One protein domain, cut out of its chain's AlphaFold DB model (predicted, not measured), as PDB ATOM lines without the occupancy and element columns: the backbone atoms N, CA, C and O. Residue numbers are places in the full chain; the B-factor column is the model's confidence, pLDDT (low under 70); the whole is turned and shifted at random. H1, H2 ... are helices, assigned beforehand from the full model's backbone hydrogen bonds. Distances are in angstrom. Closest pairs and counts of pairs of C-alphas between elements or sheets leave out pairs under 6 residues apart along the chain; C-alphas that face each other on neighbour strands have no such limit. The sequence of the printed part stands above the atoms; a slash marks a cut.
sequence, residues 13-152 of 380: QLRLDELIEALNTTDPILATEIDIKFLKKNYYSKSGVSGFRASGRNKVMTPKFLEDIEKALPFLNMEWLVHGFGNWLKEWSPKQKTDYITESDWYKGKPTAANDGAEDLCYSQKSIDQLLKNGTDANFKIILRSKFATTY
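What this domain is: This is residues 13 to 152 of the 380 residues of an uncharacterized protein of Flammeovirgaceae bacterium TMED32 (UniProt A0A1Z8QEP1). What shape does the model have? Two small helical lobes sit side by side: in one, H9, H8 and H6 run nearly along one another as a triangle of three helices with short H7 at one end; in the other, H2 crosses from the end of H1 to the end of H4, with H3 packed on H2 and H5 on H1. H9 is on the side of its lobe that turns toward H1 and H2, and residues 109 to 124 make a long loop at the far end of that lobe. What is it made of? The printed part has 140 residues with nine named helices, H1 to H9 in chain order, and no named strand; its class is all helix. How large is it? It is compact, with a radius of gyration of the C-alphas of 15.5 A, and only just elongated, spanning 47 by 31 by 24 A.

Where its parts are: Where is the longest helix? H9, residues 137 to 151, runs 20.7 A from C-alpha 137 at (-12.448, -24.858, -15.738) to C-alpha 151 at (8.160, -22.983, -17.151). Which helices share its lobe? They are H8, residues 125 to 133, 12.1 A; H6, residues 94 to 102, 12.3 A; and H7, residues 105 to 108. Which make the other lobe? H1, residues 13 to 22, begins at C-alpha 13 (-1.932, -44.365, -23.425) and is 14.2 A long. H2 is residues 27 to 38, 16.8 A; H3 residues 46 to 51; H4 residues 63 to 72, 14.2 A; and H5 residues 78 to 83.

How they stand to each other: What touches H9? H8 and H9 form a helical hairpin at a shallow tilt of 27 degrees, opposite ways; residues 139 to 143 of H9 alone touch H8, and the closest C-alphas, Leu 131 and Asn 139, are 5.6 A apart. H6 only just touches H8, with 3 pairs of C-alphas within 8 A, the closest Thr 98 and Leu 132 at 6.2 A. H7 is close to H9 but not clearly touching, Trp 106 and Thr 151 being closest at 6.5 A. How does H9 meet the other lobe? It is close to H2 but not clearly touching, with C-alphas Ile 29 and Phe 148 closest at 7.2 A. What surrounds H2? Its residues 33 to 38 alone touch H4, about perpendicular at 82 degrees, with C-alphas Ile 34 and Ala 72 closest at 5.2 A; its residues 27 to 31 alone touch H3, with Pro 28 and Lys 46 closest at 4.5 A. H5 only just touches H1, with 3 pairs of C-alphas within 8 A, Arg 15 and Leu 81 closest at 5.8 A. Are the helix backbones intact? In H1, H2, H3, H4, H5, H6, H8 and H9 every O i to N i+4 pair is within hydrogen-bond range, and H7 is too short for such a pair.

The domain as a whole: How far does it reach? The two C-alphas farthest apart, those of Val 60 and Asp 116, are 48.2 A apart. Is anything missing, and which links are long? The printed part has no cut; the links H3 to H4 and H7 to H8 are long. Where is confidence low? The mean pLDDT of the printed part is 83.1, and residues 36 to 43, 47, 55, 57, 114 to 119 and 150 to 152 are under 70.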
ATOM      1  N   GLN A  13      -2.950 -44.938 -22.549       85.81
ATOM      2  CA  GLN A  13      -1.932 -44.365 -23.425       85.81
ATOM      3  C   GLN A  13      -2.502 -43.351 -24.428       85.81
ATOM      4  O   GLN A  13      -1.818 -42.384 -24.760       85.81
ATOM      5  N   LEU A  14      -3.733 -43.565 -24.915       82.31
ATOM      6  CA  LEU A  14      -4.451 -42.596 -25.750       82.31
ATOM      7  C   LEU A  14      -4.842 -41.367 -24.930       82.31
ATOM      8  O   LEU A  14      -4.623 -40.244 -25.367       82.31
ATOM      9  N   ARG A  15      -5.328 -41.573 -23.707       91.12
ATOM     10  CA  ARG A  15      -5.670 -40.472 -22.800       91.12
ATOM     11  C   ARG A  15      -4.449 -39.657 -22.373       91.12
ATOM     12  O   ARG A  15      -4.538 -38.444 -22.239       91.12
ATOM     13  N   LEU A  16      -3.268 -40.266 -22.267       90.19
ATOM     14  CA  LEU A  16      -2.029 -39.506 -22.080       90.19
ATOM     15  C   LEU A  16      -1.681 -38.636 -23.300       90.19
ATOM     16  O   LEU A  16      -1.199 -37.518 -23.120       90.19
ATOM     17  N   ASP A  17      -1.945 -39.104 -24.528       83.12
ATOM     18  CA  ASP A  17      -1.811 -38.261 -25.726       83.12
ATOM     19  C   ASP A  17      -2.774 -37.066 -25.672       83.12
ATOM     20  O   ASP A  17      -2.362 -35.931 -25.920       83.12
ATOM     21  N   GLU A  18      -4.030 -37.314 -25.296       88.56
ATOM     22  CA  GLU A  18      -5.058 -36.279 -25.145       88.56
ATOM     23  C   GLU A  18      -4.694 -35.260 -24.063       88.56
ATOM     24  O   GLU A  18      -4.850 -34.061 -24.277       88.56
ATOM     25  N   LEU A  19      -4.153 -35.705 -22.925       91.44
ATOM     26  CA  LEU A  19      -3.700 -34.822 -21.851       91.44
ATOM     27  C   LEU A  19      -2.562 -33.907 -22.316       91.44
ATOM     28  O   LEU A  19      -2.588 -32.702 -22.058       91.44
ATOM     29  N   ILE A  20      -1.570 -34.464 -23.018       86.31
ATOM     30  CA  ILE A  20      -0.430 -33.697 -23.535       86.31
ATOM     31  C   ILE A  20      -0.904 -32.623 -24.519       86.31
ATOM     32  O   ILE A  20      -0.433 -31.484 -24.481       86.31
ATOM     33  N   GLU A  21      -1.870 -32.961 -25.370       83.69
ATOM     34  CA  GLU A  21      -2.493 -32.008 -26.282       83.69
ATOM     35  C   GLU A  21      -3.327 -30.958 -25.537       83.69
ATOM     36  O   GLU A  21      -3.193 -29.764 -25.812       83.69
ATOM     37  N   ALA A  22      -4.133 -31.377 -24.559       86.94
ATOM     38  CA  ALA A  22      -4.993 -30.503 -23.771       86.94
ATOM     39  C   ALA A  22      -4.196 -29.473 -22.963       86.94
ATOM     40  O   ALA A  22      -4.629 -28.322 -22.868       86.94
ATOM     41  N   LEU A  23      -3.033 -29.858 -22.432       86.06
ATOM     42  CA  LEU A  23      -2.099 -28.984 -21.717       86.06
ATOM     43  C   LEU A  23      -1.149 -28.215 -22.646       86.06
ATOM     44  O   LEU A  23      -0.392 -27.375 -22.171       86.06
ATOM     45  N   ASN A  24      -1.187 -28.477 -23.958       80.00
ATOM     46  CA  ASN A  24      -0.252 -27.930 -24.944       80.00
ATOM     47  C   ASN A  24       1.225 -28.115 -24.536       80.00
ATOM     48  O   ASN A  24       2.038 -27.195 -24.625       80.00
ATOM     49  N   THR A  25       1.558 -29.314 -24.057       81.31
ATOM     50  CA  THR A  25       2.874 -29.657 -23.502       81.31
ATOM     51  C   THR A  25       3.601 -30.699 -24.366       81.31
ATOM     52  O   THR A  25       3.122 -31.084 -25.433       81.31
ATOM     53  N   THR A  26       4.790 -31.144 -23.953       79.06
ATOM     54  CA  THR A  26       5.606 -32.139 -24.671       79.06
ATOM     55  C   THR A  26       6.181 -33.199 -23.729       79.06
ATOM     56  O   THR A  26       6.245 -32.991 -22.520       79.06
ATOM     57  N   ASP A  27       6.639 -34.336 -24.276       82.00
ATOM     58  CA  ASP A  27       7.249 -35.410 -23.467       82.00
ATOM     59  C   ASP A  27       8.407 -34.923 -22.583       82.00
ATOM     60  O   ASP A  27       8.450 -35.332 -21.425       82.00
ATOM     61  N   PRO A  28       9.349 -34.082 -23.073       78.06
ATOM     62  CA  PRO A  28      10.401 -33.529 -22.226       78.06
ATOM     63  C   PRO A  28       9.844 -32.698 -21.074       78.06
ATOM     64  O   PRO A  28      10.286 -32.875 -19.950       78.06
ATOM     65  N   ILE A  29       8.851 -31.846 -21.339       80.25
ATOM     66  CA  ILE A  29       8.247 -30.985 -20.320       80.25
ATOM     67  C   ILE A  29       7.563 -31.825 -19.241       80.25
ATOM     68  O   ILE A  29       7.786 -31.607 -18.054       80.25
ATOM     69  N   LEU A  30       6.757 -32.807 -19.651       84.94
ATOM     70  CA  LEU A  30       6.071 -33.686 -18.712       84.94
ATOM     71  C   LEU A  30       7.068 -34.516 -17.894       84.94
ATOM     72  O   LEU A  30       6.895 -34.669 -16.690       84.94
ATOM     73  N   ALA A  31       8.133 -35.009 -18.531       83.25
ATOM     74  CA  ALA A  31       9.205 -35.721 -17.845       83.25
ATOM     75  C   ALA A  31       9.891 -34.834 -16.795       83.25
ATOM     76  O   ALA A  31      10.100 -35.272 -15.669       83.25
ATOM     77  N   THR A  32      10.184 -33.578 -17.143       80.12
ATOM     78  CA  THR A  32      10.781 -32.607 -16.223       80.12
ATOM     79  C   THR A  32       9.849 -32.258 -15.064       80.12
ATOM     80  O   THR A  32      10.318 -32.211 -13.932       80.12
ATOM     81  N   GLU A  33       8.548 -32.066 -15.299       84.06
ATOM     82  CA  GLU A  33       7.584 -31.807 -14.217       84.06
ATOM     83  C   GLU A  33       7.555 -32.969 -13.211       84.06
ATOM     84  O   GLU A  33       7.602 -32.744 -12.002       84.06
ATOM     85  N   ILE A  34       7.547 -34.214 -13.702       83.31
ATOM     86  CA  ILE A  34       7.590 -35.409 -12.851       83.31
ATOM     87  C   ILE A  34       8.927 -35.485 -12.085       83.31
ATOM     88  O   ILE A  34       8.934 -35.661 -10.864       83.31
ATOM     89  N   ASP A  35      10.061 -35.306 -12.769       76.50
ATOM     90  CA  ASP A  35      11.397 -35.436 -12.168       76.50
ATOM     91  C   ASP A  35      11.713 -34.329 -11.141       76.50
ATOM     92  O   ASP A  35      12.304 -34.618 -10.092       76.50
ATOM     93  N   ILE A  36      11.313 -33.073 -11.399       63.94
ATOM     94  CA  ILE A  36      11.522 -31.938 -10.481       63.94
ATOM     95  C   ILE A  36      10.746 -32.139  -9.181       63.94
ATOM     96  O   ILE A  36      11.277 -31.839  -8.109       63.94
ATOM     97  N   LYS A  37       9.504 -32.632  -9.263       64.06
ATOM     98  CA  LYS A  37       8.614 -32.709  -8.101       64.06
ATOM     99  C   LYS A  37       8.906 -33.876  -7.165       64.06
ATOM    100  O   LYS A  37       8.694 -33.716  -5.967       64.06
ATOM    101  N   PHE A  38       9.391 -35.016  -7.666       60.53
ATOM    102  CA  PHE A  38       9.516 -36.215  -6.824       60.53
ATOM    103  C   PHE A  38      10.932 -36.592  -6.437       60.53
ATOM    104  O   PHE A  38      11.109 -37.099  -5.332       60.53
ATOM    105  N   LEU A  39      11.933 -36.426  -7.310       58.09
ATOM    106  CA  LEU A  39      13.190 -37.149  -7.088       58.09
ATOM    107  C   LEU A  39      14.481 -36.390  -7.415       58.09
ATOM    108  O   LEU A  39      15.509 -36.813  -6.889       58.09
ATOM    109  N   LYS A  40      14.495 -35.330  -8.248       59.16
ATOM    110  CA  LYS A  40      15.729 -34.649  -8.746       59.16
ATOM    111  C   LYS A  40      16.866 -35.605  -9.174       59.16
ATOM    112  O   LYS A  40      18.032 -35.231  -9.263       59.16
ATOM    113  N   LYS A  41      16.520 -36.854  -9.457       57.84
ATOM    114  CA  LYS A  41      17.347 -37.912 -10.022       57.84
ATOM    115  C   LYS A  41      16.669 -38.163 -11.353       57.84
ATOM    116  O   LYS A  41      15.495 -38.496 -11.306       57.84
ATOM    117  N   ASN A  42      17.346 -37.922 -12.477       60.19
ATOM    118  CA  ASN A  42      16.811 -38.013 -13.848       60.19
ATOM    119  C   ASN A  42      16.149 -39.384 -14.129       60.19
ATOM    120  O   ASN A  42      16.755 -40.249 -14.765       60.19
ATOM    121  N   TYR A  43      14.947 -39.618 -13.609       63.72
ATOM    122  CA  TYR A  43      14.271 -40.912 -13.594       63.72
ATOM    123  C   TYR A  43      13.478 -41.077 -14.883       63.72
ATOM    124  O   TYR A  43      13.457 -42.158 -15.478       63.72
ATOM    125  N   TYR A  44      12.889 -39.984 -15.368       70.88
ATOM    126  CA  TYR A  44      12.120 -39.967 -16.594       70.88
ATOM    127  C   TYR A  44      12.840 -39.166 -17.676       70.88
ATOM    128  O   TYR A  44      12.920 -37.947 -17.679       70.88
ATOM    129  N   SER A  45      13.327 -39.874 -18.696       73.62
ATOM    130  CA  SER A  45      13.757 -39.221 -19.935       73.62
ATOM    131  C   SER A  45      12.557 -38.905 -20.834       73.62
ATOM    132  O   SER A  45      11.520 -39.574 -20.768       73.62
ATOM    133  N   LYS A  46      12.743 -38.004 -21.811       71.56
ATOM    134  CA  LYS A  46      11.783 -37.785 -22.918       71.56
ATOM    135  C   LYS A  46      11.319 -39.086 -23.590       71.56
ATOM    136  O   LYS A  46      10.204 -39.175 -24.095       71.56
ATOM    137  N   SER A  47      12.185 -40.104 -23.629       67.81
ATOM    138  CA  SER A  47      11.881 -41.407 -24.230       67.81
ATOM    139  C   SER A  47      11.144 -42.358 -23.278       67.81
ATOM    140  O   SER A  47      10.519 -43.315 -23.742       67.81
ATOM    141  N   GLY A  48      11.214 -42.102 -21.968       79.50
ATOM    142  CA  GLY A  48      10.431 -42.771 -20.932       79.50
ATOM    143  C   GLY A  48       8.958 -42.391 -21.043       79.50
ATOM    144  O   GLY A  48       8.136 -43.267 -21.286       79.50
ATOM    145  N   VAL A  49       8.652 -41.089 -21.019       82.06
ATOM    146  CA  VAL A  49       7.276 -40.573 -21.185       82.06
ATOM    147  C   VAL A  49       6.688 -40.965 -22.541       82.06
ATOM    148  O   VAL A  49       5.619 -41.566 -22.602       82.06
ATOM    149  N   SER A  50       7.428 -40.743 -23.635       79.69
ATOM    150  CA  SER A  50       7.024 -41.203 -24.975       79.69
ATOM    151  C   SER A  50       6.794 -42.722 -25.030       79.69
ATOM    152  O   SER A  50       6.013 -43.225 -25.834       79.69
ATOM    153  N   GLY A  51       7.445 -43.489 -24.152       79.38
ATOM    154  CA  GLY A  51       7.227 -44.922 -24.022       79.38
ATOM    155  C   GLY A  51       5.784 -45.288 -23.677       79.38
ATOM    156  O   GLY A  51       5.281 -46.257 -24.233       79.38
ATOM    157  N   PHE A  52       5.131 -44.504 -22.821       85.44
ATOM    158  CA  PHE A  52       3.785 -44.750 -22.290       85.44
ATOM    159  C   PHE A  52       2.666 -44.071 -23.084       85.44
ATOM    160  O   PHE A  52       1.494 -44.206 -22.752       85.44
ATOM    161  N   ARG A  53       3.015 -43.337 -24.137       82.94
ATOM    162  CA  ARG A  53       2.060 -42.713 -25.049       82.94
ATOM    163  C   ARG A  53       1.666 -43.669 -26.151       82.94
ATOM    164  O   ARG A  53       2.511 -44.414 -26.660       82.94
ATOM    165  N   ALA A  54       0.417 -43.592 -26.587       75.88
ATOM    166  CA  ALA A  54      -0.045 -44.453 -27.660       75.88
ATOM    167  C   ALA A  54       0.515 -43.994 -29.017       75.88
ATOM    168  O   ALA A  54       0.718 -44.813 -29.911       75.88
ATOM    169  N   SER A  55       0.856 -42.707 -29.138       67.69
ATOM    170  CA  SER A  55       1.616 -42.138 -30.253       67.69
ATOM    171  C   SER A  55       3.131 -42.363 -30.167       67.69
ATOM    172  O   SER A  55       3.883 -41.873 -31.012       67.69
ATOM    173  N   GLY A  56       3.613 -42.998 -29.102       73.88
ATOM    174  CA  GLY A  56       5.017 -43.337 -28.919       73.88
ATOM    175  C   GLY A  56       5.203 -44.848 -28.907       73.88
ATOM    176  O   GLY A  56       4.715 -45.549 -29.787       73.88
ATOM    177  N   ARG A  57       5.910 -45.395 -27.910       68.88
ATOM    178  CA  ARG A  57       6.162 -46.853 -27.884       68.88
ATOM    179  C   ARG A  57       4.951 -47.681 -27.454       68.88
ATOM    180  O   ARG A  57       5.044 -48.903 -27.530       68.88
ATOM    181  N   ASN A  58       3.868 -47.036 -27.016       75.88
ATOM    182  CA  ASN A  58       2.624 -47.661 -26.576       75.88
ATOM    183  C   ASN A  58       2.834 -48.782 -25.541       75.88
ATOM    184  O   ASN A  58       2.216 -49.843 -25.605       75.88
ATOM    185  N   LYS A  59       3.757 -48.569 -24.599       80.81
ATOM    186  CA  LYS A  59       3.972 -49.477 -23.473       80.81
ATOM    187  C   LYS A  59       2.815 -49.363 -22.486       80.81
ATOM    188  O   LYS A  59       2.231 -48.294 -22.301       80.81
ATOM    189  N   VAL A  60       2.528 -50.466 -21.802       83.00
ATOM    190  CA  VAL A  60       1.654 -50.457 -20.624       83.00
ATOM    191  C   VAL A  60       2.241 -49.505 -19.583       83.00
ATOM    192  O   VAL A  60       3.441 -49.565 -19.310       83.00
ATOM    193  N   MET A  61       1.416 -48.596 -19.053       86.38
ATOM    194  CA  MET A  61       1.826 -47.707 -17.966       86.38
ATOM    195  C   MET A  61       2.127 -48.539 -16.727       86.38
ATOM    196  O   MET A  61       1.305 -49.351 -16.311       86.38
ATOM    197  N   THR A  62       3.313 -48.362 -16.155       87.56
ATOM    198  CA  THR A  62       3.666 -49.049 -14.913       87.56
ATOM    199  C   THR A  62       2.939 -48.394 -13.735       87.56
ATOM    200  O   THR A  62       2.726 -47.180 -13.770       87.56
ATOM    201  N   PRO A  63       2.615 -49.142 -12.662       88.12
ATOM    202  CA  PRO A  63       2.049 -48.559 -11.442       88.12
ATOM    203  C   PRO A  63       2.889 -47.391 -10.918       88.12
ATOM    204  O   PRO A  63       2.364 -46.326 -10.618       88.12
ATOM    205  N   LYS A  64       4.219 -47.539 -10.961       86.88
ATOM    206  CA  LYS A  64       5.155 -46.483 -10.575       86.88
ATOM    207  C   LYS A  64       4.989 -45.196 -11.395       86.88
ATOM    208  O   LYS A  64       4.988 -44.111 -10.826       86.88
ATOM    209  N   PHE A  65       4.816 -45.305 -12.714       87.94
ATOM    210  CA  PHE A  65       4.573 -44.137 -13.564       87.94
ATOM    211  C   PHE A  65       3.230 -43.467 -13.242       87.94
ATOM    212  O   PHE A  65       3.155 -42.242 -13.239       87.94
ATOM    213  N   LEU A  66       2.190 -44.257 -12.950       90.88
ATOM    214  CA  LEU A  66       0.871 -43.744 -12.564       90.88
ATOM    215  C   LEU A  66       0.909 -43.005 -11.217       90.88
ATOM    216  O   LEU A  66       0.332 -41.930 -11.096       90.88
ATOM    217  N   GLU A  67       1.639 -43.522 -10.232       89.69
ATOM    218  CA  GLU A  67       1.842 -42.825  -8.956       89.69
ATOM    219  C   GLU A  67       2.627 -41.519  -9.131       89.69
ATOM    220  O   GLU A  67       2.303 -40.500  -8.524       89.69
ATOM    221  N   ASP A  68       3.681 -41.538  -9.949       88.81
ATOM    222  CA  ASP A  68       4.535 -40.367 -10.145       88.81
ATOM    223  C   ASP A  68       3.798 -39.262 -10.924       88.81
ATOM    224  O   ASP A  68       3.928 -38.083 -10.585       88.81
ATOM    225  N   ILE A  69       2.975 -39.619 -11.922       90.62
ATOM    226  CA  ILE A  69       2.159 -38.643 -12.659       90.62
ATOM    227  C   ILE A  69       1.014 -38.086 -11.806       90.62
ATOM    228  O   ILE A  69       0.776 -36.882 -11.869       90.62
ATOM    229  N   GLU A  70       0.349 -38.907 -10.984       91.69
ATOM    230  CA  GLU A  70      -0.719 -38.458 -10.079       91.69
ATOM    231  C   GLU A  70      -0.205 -37.391  -9.115       91.69
ATOM    232  O   GLU A  70      -0.815 -36.335  -8.938       91.69
ATOM    233  N   LYS A  71       0.964 -37.636  -8.522       89.25
ATOM    234  CA  LYS A  71       1.547 -36.686  -7.583       89.25
ATOM    235  C   LYS A  71       2.085 -35.435  -8.297       89.25
ATOM    236  O   LYS A  71       2.015 -34.338  -7.738       89.25
ATOM    237  N   ALA A  72       2.617 -35.561  -9.518       89.12
ATOM    238  CA  ALA A  72       3.121 -34.419 -10.295       89.12
ATOM    239  C   ALA A  72       1.997 -33.505 -10.779       89.12
ATOM    240  O   ALA A  72       2.118 -32.277 -10.726       89.12
ATOM    241  N   LEU A  73       0.894 -34.114 -11.206       92.44
ATOM    242  CA  LEU A  73      -0.279 -33.458 -11.756       92.44
ATOM    243  C   LEU A  73      -1.487 -33.698 -10.839       92.44
ATOM    244  O   LEU A  73      -2.411 -34.404 -11.227       92.44
ATOM    245  N   PRO A  74      -1.552 -33.086  -9.644       92.94
ATOM    246  CA  PRO A  74      -2.630 -33.358  -8.685       92.94
ATOM    247  C   PRO A  74      -4.023 -32.926  -9.185       92.94
ATOM    248  O   PRO A  74      -5.044 -33.358  -8.647       92.94
ATOM    249  N   PHE A  75      -4.073 -32.077 -10.218       93.81
ATOM    250  CA  PHE A  75      -5.298 -31.684 -10.916       93.81
ATOM    251  C   PHE A  75      -5.799 -32.745 -11.910       93.81
ATOM    252  O   PHE A  75      -6.893 -32.601 -12.451       93.81
ATOM    253  N   LEU A  76      -4.999 -33.771 -12.217       95.50
ATOM    254  CA  LEU A  76      -5.353 -34.837 -13.148       95.50
ATOM    255  C   LEU A  76      -6.301 -35.827 -12.471       95.50
ATOM    256  O   LEU A  76      -6.067 -36.297 -11.360       95.50
ATOM    257  N   ASN A  77      -7.372 -36.176 -13.170       95.50
ATOM    258  CA  ASN A  77      -8.259 -37.254 -12.778       95.50
ATOM    259  C   ASN A  77      -7.662 -38.609 -13.202       95.50
ATOM    260  O   ASN A  77      -7.648 -38.949 -14.389       95.50
ATOM    261  N   MET A  78      -7.177 -39.390 -12.236       95.00
ATOM    262  CA  MET A  78      -6.587 -40.708 -12.500       95.00
ATOM    263  C   MET A  78      -7.621 -41.754 -12.931       95.00
ATOM    264  O   MET A  78      -7.294 -42.601 -13.758       95.00
ATOM    265  N   GLU A  79      -8.877 -41.649 -12.482       92.50
ATOM    266  CA  GLU A  79      -9.976 -42.504 -12.962       92.50
ATOM    267  C   GLU A  79     -10.235 -42.274 -14.451       92.50
ATOM    268  O   GLU A  79     -10.415 -43.218 -15.226       92.50
ATOM    269  N   TRP A  80     -10.157 -41.015 -14.893       94.62
ATOM    270  CA  TRP A  80     -10.177 -40.709 -16.316       94.62
ATOM    271  C   TRP A  80      -8.963 -41.311 -17.013       94.62
ATOM    272  O   TRP A  80      -9.138 -42.054 -17.970       94.62
ATOM    273  N   LEU A  81      -7.738 -41.061 -16.538       93.06
ATOM    274  CA  LEU A  81      -6.536 -41.547 -17.218       93.06
ATOM    275  C   LEU A  81      -6.535 -43.080 -17.352       93.06
ATOM    276  O   LEU A  81      -6.312 -43.604 -18.445       93.06
ATOM    277  N   VAL A  82      -6.805 -43.810 -16.273       90.50
ATOM    278  CA  VAL A  82      -6.679 -45.272 -16.229       90.50
ATOM    279  C   VAL A  82      -7.910 -45.959 -16.813       90.50
ATOM    280  O   VAL A  82      -7.758 -46.849 -17.655       90.50
ATOM    281  N   HIS A  83      -9.113 -45.511 -16.455       88.19
ATOM    282  CA  HIS A  83     -10.366 -46.208 -16.768       88.19
ATOM    283  C   HIS A  83     -11.245 -45.477 -17.790       88.19
ATOM    284  O   HIS A  83     -12.011 -46.123 -18.503       88.19
ATOM    285  N   GLY A  84     -11.064 -44.167 -17.964       85.25
ATOM    286  CA  GLY A  84     -11.833 -43.346 -18.904       85.25
ATOM    287  C   GLY A  84     -13.070 -42.704 -18.300       85.25
ATOM    288  O   GLY A  84     -13.930 -42.245 -19.046       85.25
ATOM    289  N   PHE A  85     -13.182 -42.680 -16.973       86.94
ATOM    290  CA  PHE A  85     -14.349 -42.129 -16.295       86.94
ATOM    291  C   PHE A  85     -14.232 -40.614 -16.090       86.94
ATOM    292  O   PHE A  85     -13.297 -40.127 -15.455       86.94
ATOM    293  N   GLY A  86     -15.212 -39.867 -16.603       87.56
ATOM    294  CA  GLY A  86     -15.309 -38.414 -16.443       87.56
ATOM    295  C   GLY A  86     -14.396 -37.621 -17.384       87.56
ATOM    296  O   GLY A  86     -14.142 -38.030 -18.514       87.56
ATOM    297  N   ASN A  87     -13.925 -36.461 -16.922       89.88
ATOM    298  CA  ASN A  87     -12.994 -35.590 -17.648       89.88
ATOM    299  C   ASN A  87     -11.568 -35.722 -17.096       89.88
ATOM    300  O   ASN A  87     -11.382 -36.096 -15.940       89.88
ATOM    301  N   TRP A  88     -10.564 -35.338 -17.895       93.62
ATOM    302  CA  TRP A  88      -9.158 -35.350 -17.465       93.62
ATOM    303  C   TRP A  88      -8.869 -34.400 -16.306       93.62
ATOM    304  O   TRP A  88      -7.979 -34.658 -15.502       93.62
ATOM    305  N   LEU A  89      -9.601 -33.292 -16.225       94.00
ATOM    306  CA  LEU A  89      -9.472 -32.353 -15.125       94.00
ATOM    307  C   LEU A  89     -10.307 -32.869 -13.954       94.00
ATOM    308  O   LEU A  89     -11.511 -33.078 -14.100       94.00
ATOM    309  N   LYS A  90      -9.659 -33.077 -12.810       92.88
ATOM    310  CA  LYS A  90     -10.316 -33.437 -11.555       92.88
ATOM    311  C   LYS A  90     -11.233 -32.300 -11.111       92.88
ATOM    312  O   LYS A  90     -10.882 -31.128 -11.245       92.88
ATOM    313  N   GLU A  91     -12.387 -32.648 -10.553       90.38
ATOM    314  CA  GLU A  91     -13.303 -31.664  -9.980       90.38
ATOM    315  C   GLU A  91     -12.654 -31.002  -8.764       90.38
ATOM    316  O   GLU A  91     -12.530 -31.585  -7.686       90.38
ATOM    317  N   TRP A  92     -12.179 -29.778  -8.973       91.94
ATOM    318  CA  TRP A  92     -11.566 -28.945  -7.953       91.94
ATOM    319  C   TRP A  92     -12.432 -27.729  -7.675       91.94
ATOM    320  O   TRP A  92     -12.897 -27.043  -8.594       91.94
ATOM    321  N   SER A  93     -12.566 -27.419  -6.388       90.81
ATOM    322  CA  SER A  93     -13.145 -26.156  -5.947       90.81
ATOM    323  C   SER A  93     -12.345 -24.966  -6.503       90.81
ATOM    324  O   SER A  93     -11.136 -25.086  -6.749       90.81
ATOM    325  N   PRO A  94     -12.974 -23.788  -6.665       89.81
ATOM    326  CA  PRO A  94     -12.265 -22.571  -7.062       89.81
ATOM    327  C   PRO A  94     -11.046 -22.278  -6.177       89.81
ATOM    328  O   PRO A  94     -10.002 -21.884  -6.685       89.81
ATOM    329  N   LYS A  95     -11.145 -22.559  -4.870       91.06
ATOM    330  CA  LYS A  95     -10.037 -22.398  -3.925       91.06
ATOM    331  C   LYS A  95      -8.854 -23.315  -4.251       91.06
ATOM    332  O   LYS A  95      -7.747 -22.823  -4.402       91.06
ATOM    333  N   GLN A  96      -9.088 -24.615  -4.454       92.88
ATOM    334  CA  GLN A  96      -8.019 -25.563  -4.809       92.88
ATOM    335  C   GLN A  96      -7.291 -25.172  -6.103       92.88
ATOM    336  O   GLN A  96      -6.071 -25.293  -6.188       92.88
ATOM    337  N   LYS A  97      -8.029 -24.678  -7.107       93.50
ATOM    338  CA  LYS A  97      -7.445 -24.165  -8.356       93.50
ATOM    339  C   LYS A  97      -6.557 -22.950  -8.103       93.50
ATOM    340  O   LYS A  97      -5.450 -22.902  -8.633       93.50
ATOM    341  N   THR A  98      -7.036 -21.994  -7.310       93.25
ATOM    342  CA  THR A  98      -6.275 -20.797  -6.941       93.25
ATOM    343  C   THR A  98      -5.003 -21.169  -6.196       93.25
ATOM    344  O   THR A  98      -3.925 -20.819  -6.667       93.25
ATOM    345  N   ASP A  99      -5.120 -21.936  -5.111       93.50
ATOM    346  CA  ASP A  99      -3.997 -22.317  -4.250       93.50
ATOM    347  C   ASP A  99      -2.914 -23.047  -5.064       93.50
ATOM    348  O   ASP A  99      -1.743 -22.676  -5.037       93.50
ATOM    349  N   TYR A 100      -3.306 -23.999  -5.922       93.12
ATOM    350  CA  TYR A 100      -2.364 -24.718  -6.786       93.12
ATOM    351  C   TYR A 100      -1.539 -23.802  -7.708       93.12
ATOM    352  O   TYR A 100      -0.366 -24.078  -7.984       93.12
ATOM    353  N   ILE A 101      -2.143 -22.726  -8.221       94.06
ATOM    354  CA  ILE A 101      -1.451 -21.781  -9.101       94.06
ATOM    355  C   ILE A 101      -0.589 -20.824  -8.289       94.06
ATOM    356  O   ILE A 101       0.601 -20.697  -8.595       94.06
ATOM    357  N   THR A 102      -1.161 -20.174  -7.276       92.94
ATOM    358  CA  THR A 102      -0.516 -19.085  -6.531       92.94
ATOM    359  C   THR A 102       0.623 -19.574  -5.640       92.94
ATOM    360  O   THR A 102       1.621 -18.871  -5.463       92.94
ATOM    361  N   GLU A 103       0.551 -20.811  -5.147       92.62
ATOM    362  CA  GLU A 103       1.640 -21.430  -4.391       92.62
ATOM    363  C   GLU A 103       2.832 -21.818  -5.273       92.62
ATOM    364  O   GLU A 103       3.943 -22.003  -4.765       92.62
ATOM    365  N   SER A 104       2.641 -21.910  -6.593       88.94
ATOM    366  CA  SER A 104       3.684 -22.373  -7.502       88.94
ATOM    367  C   SER A 104       4.767 -21.321  -7.766       88.94
ATOM    368  O   SER A 104       4.474 -20.147  -7.996       88.94
ATOM    369  N   ASP A 105       6.028 -21.760  -7.840       86.69
ATOM    370  CA  ASP A 105       7.175 -20.882  -8.137       86.69
ATOM    371  C   ASP A 105       7.021 -20.145  -9.472       86.69
ATOM    372  O   ASP A 105       7.448 -19.004  -9.624       86.69
ATOM    373  N   TRP A 106       6.339 -20.778 -10.430       88.44
ATOM    374  CA  TRP A 106       5.993 -20.164 -11.709       88.44
ATOM    375  C   TRP A 106       5.176 -18.881 -11.544       88.44
ATOM    376  O   TRP A 106       5.497 -17.885 -12.180       88.44
ATOM    377  N   TYR A 107       4.138 -18.899 -10.706       91.69
ATOM    378  CA  TYR A 107       3.306 -17.723 -10.450       91.69
ATOM    379  C   TYR A 107       4.087 -16.660  -9.670       91.69
ATOM    380  O   TYR A 107       4.082 -15.483 -10.031       91.69
ATOM    381  N   LYS A 108       4.828 -17.088  -8.640       91.19
ATOM    382  CA  LYS A 108       5.658 -16.201  -7.811       91.19
ATOM    383  C   LYS A 108       6.735 -15.477  -8.622       91.19
ATOM    384  O   LYS A 108       7.061 -14.340  -8.307       91.19
ATOM    385  N   GLY A 109       7.245 -16.102  -9.685       86.50
ATOM    386  CA  GLY A 109       8.222 -15.513 -10.602       86.50
ATOM    387  C   GLY A 109       7.649 -14.566 -11.667       86.50
ATOM    388  O   GLY A 109       8.422 -14.008 -12.444       86.50
ATOM    389  N   LYS A 110       6.323 -14.388 -11.757       87.69
ATOM    390  CA  LYS A 110       5.692 -13.464 -12.717       87.69
ATOM    391  C   LYS A 110       5.737 -12.014 -12.214       87.69
ATOM    392  O   LYS A 110       5.639 -11.791 -11.008       87.69
ATOM    393  N   PRO A 111       5.811 -11.016 -13.116       87.88
ATOM    394  CA  PRO A 111       5.676  -9.616 -12.729       87.88
ATOM    395  C   PRO A 111       4.287  -9.343 -12.140       87.88
ATOM    396  O   PRO A 111       3.291  -9.952 -12.544       87.88
ATOM    397  N   THR A 112       4.206  -8.401 -11.201       86.06
ATOM    398  CA  THR A 112       2.954  -8.057 -10.510       86.06
ATOM    399  C   THR A 112       1.916  -7.436 -11.455       86.06
ATOM    400  O   THR A 112       0.730  -7.742 -11.352       86.06
ATOM    401  N   ALA A 113       2.350  -6.615 -12.419       78.69
ATOM    402  CA  ALA A 113       1.500  -5.985 -13.432       78.69
ATOM    403  C   ALA A 113       2.036  -6.238 -14.852       78.69
ATOM    404  O   ALA A 113       3.226  -6.488 -15.039       78.69
ATOM    405  N   ALA A 114       1.143  -6.206 -15.844       66.38
ATOM    406  CA  ALA A 114       1.517  -6.306 -17.252       66.38
ATOM    407  C   ALA A 114       2.078  -4.968 -17.760       66.38
ATOM    408  O   ALA A 114       1.579  -3.915 -17.372       66.38
ATOM    409  N   ASN A 115       3.080  -5.025 -18.641       58.44
ATOM    410  CA  ASN A 115       3.461  -3.875 -19.462       58.44
ATOM    411  C   ASN A 115       2.477  -3.759 -20.634       58.44
ATOM    412  O   ASN A 115       2.036  -4.784 -21.169       58.44
ATOM    413  N   ASP A 116       2.156  -2.532 -21.039       46.22
ATOM    414  CA  ASP A 116       1.287  -2.269 -22.187       46.22
ATOM    415  C   ASP A 116       1.851  -2.966 -23.441       46.22
ATOM    416  O   ASP A 116       2.978  -2.702 -23.860       46.22
ATOM    417  N   GLY A 117       1.084  -3.907 -24.010       50.91
ATOM    418  CA  GLY A 117       1.431  -4.626 -25.246       50.91
ATOM    419  C   GLY A 117       1.696  -6.137 -25.133       50.91
ATOM    420  O   GLY A 117       2.064  -6.751 -26.131       50.91
ATOM    421  N   ALA A 118       1.517  -6.773 -23.969       51.59
ATOM    422  CA  ALA A 118       1.659  -8.231 -23.860       51.59
ATOM    423  C   ALA A 118       0.423  -8.988 -24.403       51.59
ATOM    424  O   ALA A 118      -0.653  -8.924 -23.817       51.59
ATOM    425  N   GLU A 119       0.593  -9.763 -25.483       58.62
ATOM    426  CA  GLU A 119      -0.452 -10.642 -26.054       58.62
ATOM    427  C   GLU A 119      -0.751 -11.899 -25.196       58.62
ATOM    428  O   GLU A 119      -1.751 -12.583 -25.413       58.62
ATOM    429  N   ASP A 120       0.098 -12.233 -24.210       70.19
ATOM    430  CA  ASP A 120      -0.079 -13.404 -23.333       70.19
ATOM    431  C   ASP A 120      -1.034 -13.103 -22.163       70.19
ATOM    432  O   ASP A 120      -0.715 -12.344 -21.245       70.19
ATOM    433  N   LEU A 121      -2.182 -13.790 -22.149       78.56
ATOM    434  CA  LEU A 121      -3.208 -13.698 -21.101       78.56
ATOM    435  C   LEU A 121      -2.693 -14.044 -19.690       78.56
ATOM    436  O   LEU A 121      -3.315 -13.658 -18.704       78.56
ATOM    437  N   CYS A 122      -1.574 -14.768 -19.570       85.94
ATOM    438  CA  CYS A 122      -0.953 -15.144 -18.293       85.94
ATOM    439  C   CYS A 122       0.426 -14.484 -18.090       85.94
ATOM    440  O   CYS A 122       1.329 -15.071 -17.476       85.94
ATOM    441  N   TYR A 123       0.619 -13.274 -18.621       84.62
ATOM    442  CA  TYR A 123       1.885 -12.544 -18.513       84.62
ATOM    443  C   TYR A 123       2.204 -12.062 -17.088       84.62
ATOM    444  O   TYR A 123       3.368 -12.082 -16.694       84.62
ATOM    445  N   SER A 124       1.195 -11.657 -16.309       88.12
ATOM    446  CA  SER A 124       1.364 -11.061 -14.973       88.12
ATOM    447  C   SER A 124       0.524 -11.756 -13.902       88.12
ATOM    448  O   SER A 124      -0.472 -12.409 -14.224       88.12
ATOM    449  N   GLN A 125       0.891 -11.569 -12.631       92.56
ATOM    450  CA  GLN A 125       0.106 -12.039 -11.483       92.56
ATOM    451  C   GLN A 125      -1.327 -11.490 -11.534       92.56
ATOM    452  O   GLN A 125      -2.275 -12.266 -11.485       92.56
ATOM    453  N   LYS A 126      -1.497 -10.185 -11.793       89.56
ATOM    454  CA  LYS A 126      -2.816  -9.540 -11.908       89.56
ATOM    455  C   LYS A 126      -3.709 -10.164 -12.991       89.56
ATOM    456  O   LYS A 126      -4.904 -10.352 -12.768       89.56
ATOM    457  N   SER A 127      -3.143 -10.491 -14.155       89.88
ATOM    458  CA  SER A 127      -3.882 -11.142 -15.251       89.88
ATOM    459  C   SER A 127      -4.316 -12.561 -14.869       89.88
ATOM    460  O   SER A 127      -5.449 -12.964 -15.135       89.88
ATOM    461  N   ILE A 128      -3.433 -13.305 -14.197       91.44
ATOM    462  CA  ILE A 128      -3.718 -14.658 -13.705       91.44
ATOM    463  C   ILE A 128      -4.800 -14.615 -12.617       91.44
ATOM    464  O   ILE A 128      -5.761 -15.380 -12.690       91.44
ATOM    465  N   ASP A 129      -4.708 -13.685 -11.670       92.06
ATOM    466  CA  ASP A 129      -5.705 -13.492 -10.612       92.06
ATOM    467  C   ASP A 129      -7.088 -13.175 -11.184       92.06
ATOM    468  O   ASP A 129      -8.101 -13.673 -10.694       92.06
ATOM    469  N   GLN A 130      -7.154 -12.376 -12.252       90.25
ATOM    470  CA  GLN A 130      -8.411 -12.072 -12.930       90.25
ATOM    471  C   GLN A 130      -9.028 -13.317 -13.585       90.25
ATOM    472  O   GLN A 130     -10.238 -13.529 -13.487       90.25
ATOM    473  N   LEU A 131      -8.210 -14.174 -14.203       90.56
ATOM    474  CA  LEU A 131      -8.666 -15.452 -14.757       90.56
ATOM    475  C   LEU A 131      -9.147 -16.415 -13.661       90.56
ATOM    476  O   LEU A 131     -10.173 -17.076 -13.848       90.56
ATOM    477  N   LEU A 132      -8.446 -16.460 -12.521       91.31
ATOM    478  CA  LEU A 132      -8.794 -17.288 -11.361       91.31
ATOM    479  C   LEU A 132     -10.076 -16.820 -10.661       91.31
ATOM    480  O   LEU A 132     -10.878 -17.663 -10.268       91.31
ATOM    481  N   LYS A 133     -10.323 -15.505 -10.564       86.31
ATOM    482  CA  LYS A 133     -11.561 -14.940  -9.981       86.31
ATOM    483  C   LYS A 133     -12.828 -15.426 -10.680       86.31
ATOM    484  O   LYS A 133     -13.837 -15.656 -10.026       86.31
ATOM    485  N   ASN A 134     -12.757 -15.625 -11.992       74.88
ATOM    486  CA  ASN A 134     -13.869 -16.158 -12.775       74.88
ATOM    487  C   ASN A 134     -14.093 -17.671 -12.528       74.88
ATOM    488  O   ASN A 134     -15.130 -18.196 -12.917       74.88
ATOM    489  N   GLY A 135     -13.144 -18.379 -11.896       71.56
ATOM    490  CA  GLY A 135     -13.301 -19.720 -11.303       71.56
ATOM    491  C   GLY A 135     -13.563 -20.894 -12.258       71.56
ATOM    492  O   GLY A 135     -13.602 -22.049 -11.819       71.56
ATOM    493  N   THR A 136     -13.742 -20.635 -13.554       86.62
ATOM    494  CA  THR A 136     -14.144 -21.652 -14.531       86.62
ATOM    495  C   THR A 136     -13.015 -22.625 -14.867       86.62
ATOM    496  O   THR A 136     -11.832 -22.273 -14.902       86.62
ATOM    497  N   ASP A 137     -13.386 -23.861 -15.207       88.81
ATOM    498  CA  ASP A 137     -12.448 -24.858 -15.738       88.81
ATOM    499  C   ASP A 137     -11.763 -24.381 -17.019       88.81
ATOM    500  O   ASP A 137     -10.604 -24.707 -17.259       88.81
ATOM    501  N   ALA A 138     -12.463 -23.604 -17.849       89.81
ATOM    502  CA  ALA A 138     -11.903 -23.049 -19.076       89.81
ATOM    503  C   ALA A 138     -10.718 -22.118 -18.777       89.81
ATOM    504  O   ALA A 138      -9.644 -22.288 -19.356       89.81
ATOM    505  N   ASN A 139     -10.875 -21.205 -17.817       90.69
ATOM    506  CA  ASN A 139      -9.805 -20.293 -17.418       90.69
ATOM    507  C   ASN A 139      -8.659 -21.033 -16.735       90.69
ATOM    508  O   ASN A 139      -7.494 -20.778 -17.036       90.69
ATOM    509  N   PHE A 140      -8.975 -22.008 -15.882       93.50
ATOM    510  CA  PHE A 140      -7.951 -22.837 -15.258       93.50
ATOM    511  C   PHE A 140      -7.117 -23.597 -16.301       93.50
ATOM    512  O   PHE A 140      -5.890 -23.605 -16.226       93.50
ATOM    513  N   LYS A 141      -7.752 -24.151 -17.342       92.56
ATOM    514  CA  LYS A 141      -7.060 -24.801 -18.470       92.56
ATOM    515  C   LYS A 141      -6.156 -23.832 -19.240       92.56
ATOM    516  O   LYS A 141      -5.065 -24.235 -19.639       92.56
ATOM    517  N   ILE A 142      -6.573 -22.578 -19.437       90.19
ATOM    518  CA  ILE A 142      -5.731 -21.535 -20.055       90.19
ATOM    519  C   ILE A 142      -4.474 -21.301 -19.209       90.19
ATOM    520  O   ILE A 142      -3.365 -21.352 -19.740       90.19
ATOM    521  N   ILE A 143      -4.631 -21.137 -17.893       91.44
ATOM    522  CA  ILE A 143      -3.506 -20.919 -16.975       91.44
ATOM    523  C   ILE A 143      -2.561 -22.125 -16.973       91.44
ATOM    524  O   ILE A 143      -1.348 -21.946 -17.085       91.44
ATOM    525  N   LEU A 144      -3.091 -23.354 -16.904       91.50
ATOM    526  CA  LEU A 144      -2.282 -24.576 -16.971       91.50
ATOM    527  C   LEU A 144      -1.460 -24.629 -18.266       91.50
ATOM    528  O   LEU A 144      -0.254 -24.871 -18.210       91.50
ATOM    529  N   ARG A 145      -2.072 -24.338 -19.421       88.31
ATOM    530  CA  ARG A 145      -1.357 -24.277 -20.707       88.31
ATOM    531  C   ARG A 145      -0.221 -23.260 -20.673       88.31
ATOM    532  O   ARG A 145       0.896 -23.599 -21.059       88.31
ATOM    533  N   SER A 146      -0.470 -22.046 -20.180       86.56
ATOM    534  CA  SER A 146       0.575 -21.019 -20.078       86.56
ATOM    535  C   SER A 146       1.683 -21.417 -19.103       86.56
ATOM    536  O   SER A 146       2.859 -21.201 -19.406       86.56
ATOM    537  N   LYS A 147       1.345 -22.057 -17.978       87.19
ATOM    538  CA  LYS A 147       2.314 -22.597 -17.016       87.19
ATOM    539  C   LYS A 147       3.242 -23.614 -17.681       87.19
ATOM    540  O   LYS A 147       4.445 -23.378 -17.746       87.19
ATOM    541  N   PHE A 148       2.699 -24.677 -18.272       83.81
ATOM    542  CA  PHE A 148       3.511 -25.696 -18.949       83.81
ATOM    543  C   PHE A 148       4.309 -25.137 -20.136       83.81
ATOM    544  O   PHE A 148       5.452 -25.539 -20.349       83.81
ATOM    545  N   ALA A 149       3.755 -24.171 -20.874       74.62
ATOM    546  CA  ALA A 149       4.433 -23.559 -22.012       74.62
ATOM    547  C   ALA A 149       5.608 -22.643 -21.628       74.62
ATOM    548  O   ALA A 149       6.540 -22.501 -22.425       74.62
ATOM    549  N   THR A 150       5.569 -21.994 -20.455       69.56
ATOM    550  CA  THR A 150       6.563 -20.979 -20.050       69.56
ATOM    551  C   THR A 150       7.582 -21.477 -19.030       69.56
ATOM    552  O   THR A 150       8.736 -21.069 -19.115       69.56
ATOM    553  N   THR A 151       7.222 -22.407 -18.136       64.44
ATOM    554  CA  THR A 151       8.160 -22.983 -17.151       64.44
ATOM    555  C   THR A 151       9.333 -23.722 -17.814       64.44
ATOM    556  O   THR A 151      10.418 -23.789 -17.249       64.44
ATOM    557  N   TYR A 152       9.151 -24.219 -19.041       58.09
ATOM    558  CA  TYR A 152      10.112 -25.100 -19.718       58.09
ATOM    559  C   TYR A 152      10.466 -24.624 -21.141       58.09
ATOM    560  O   TYR A 152      10.843 -25.410 -22.012       58.09
TER     561      TYR A 152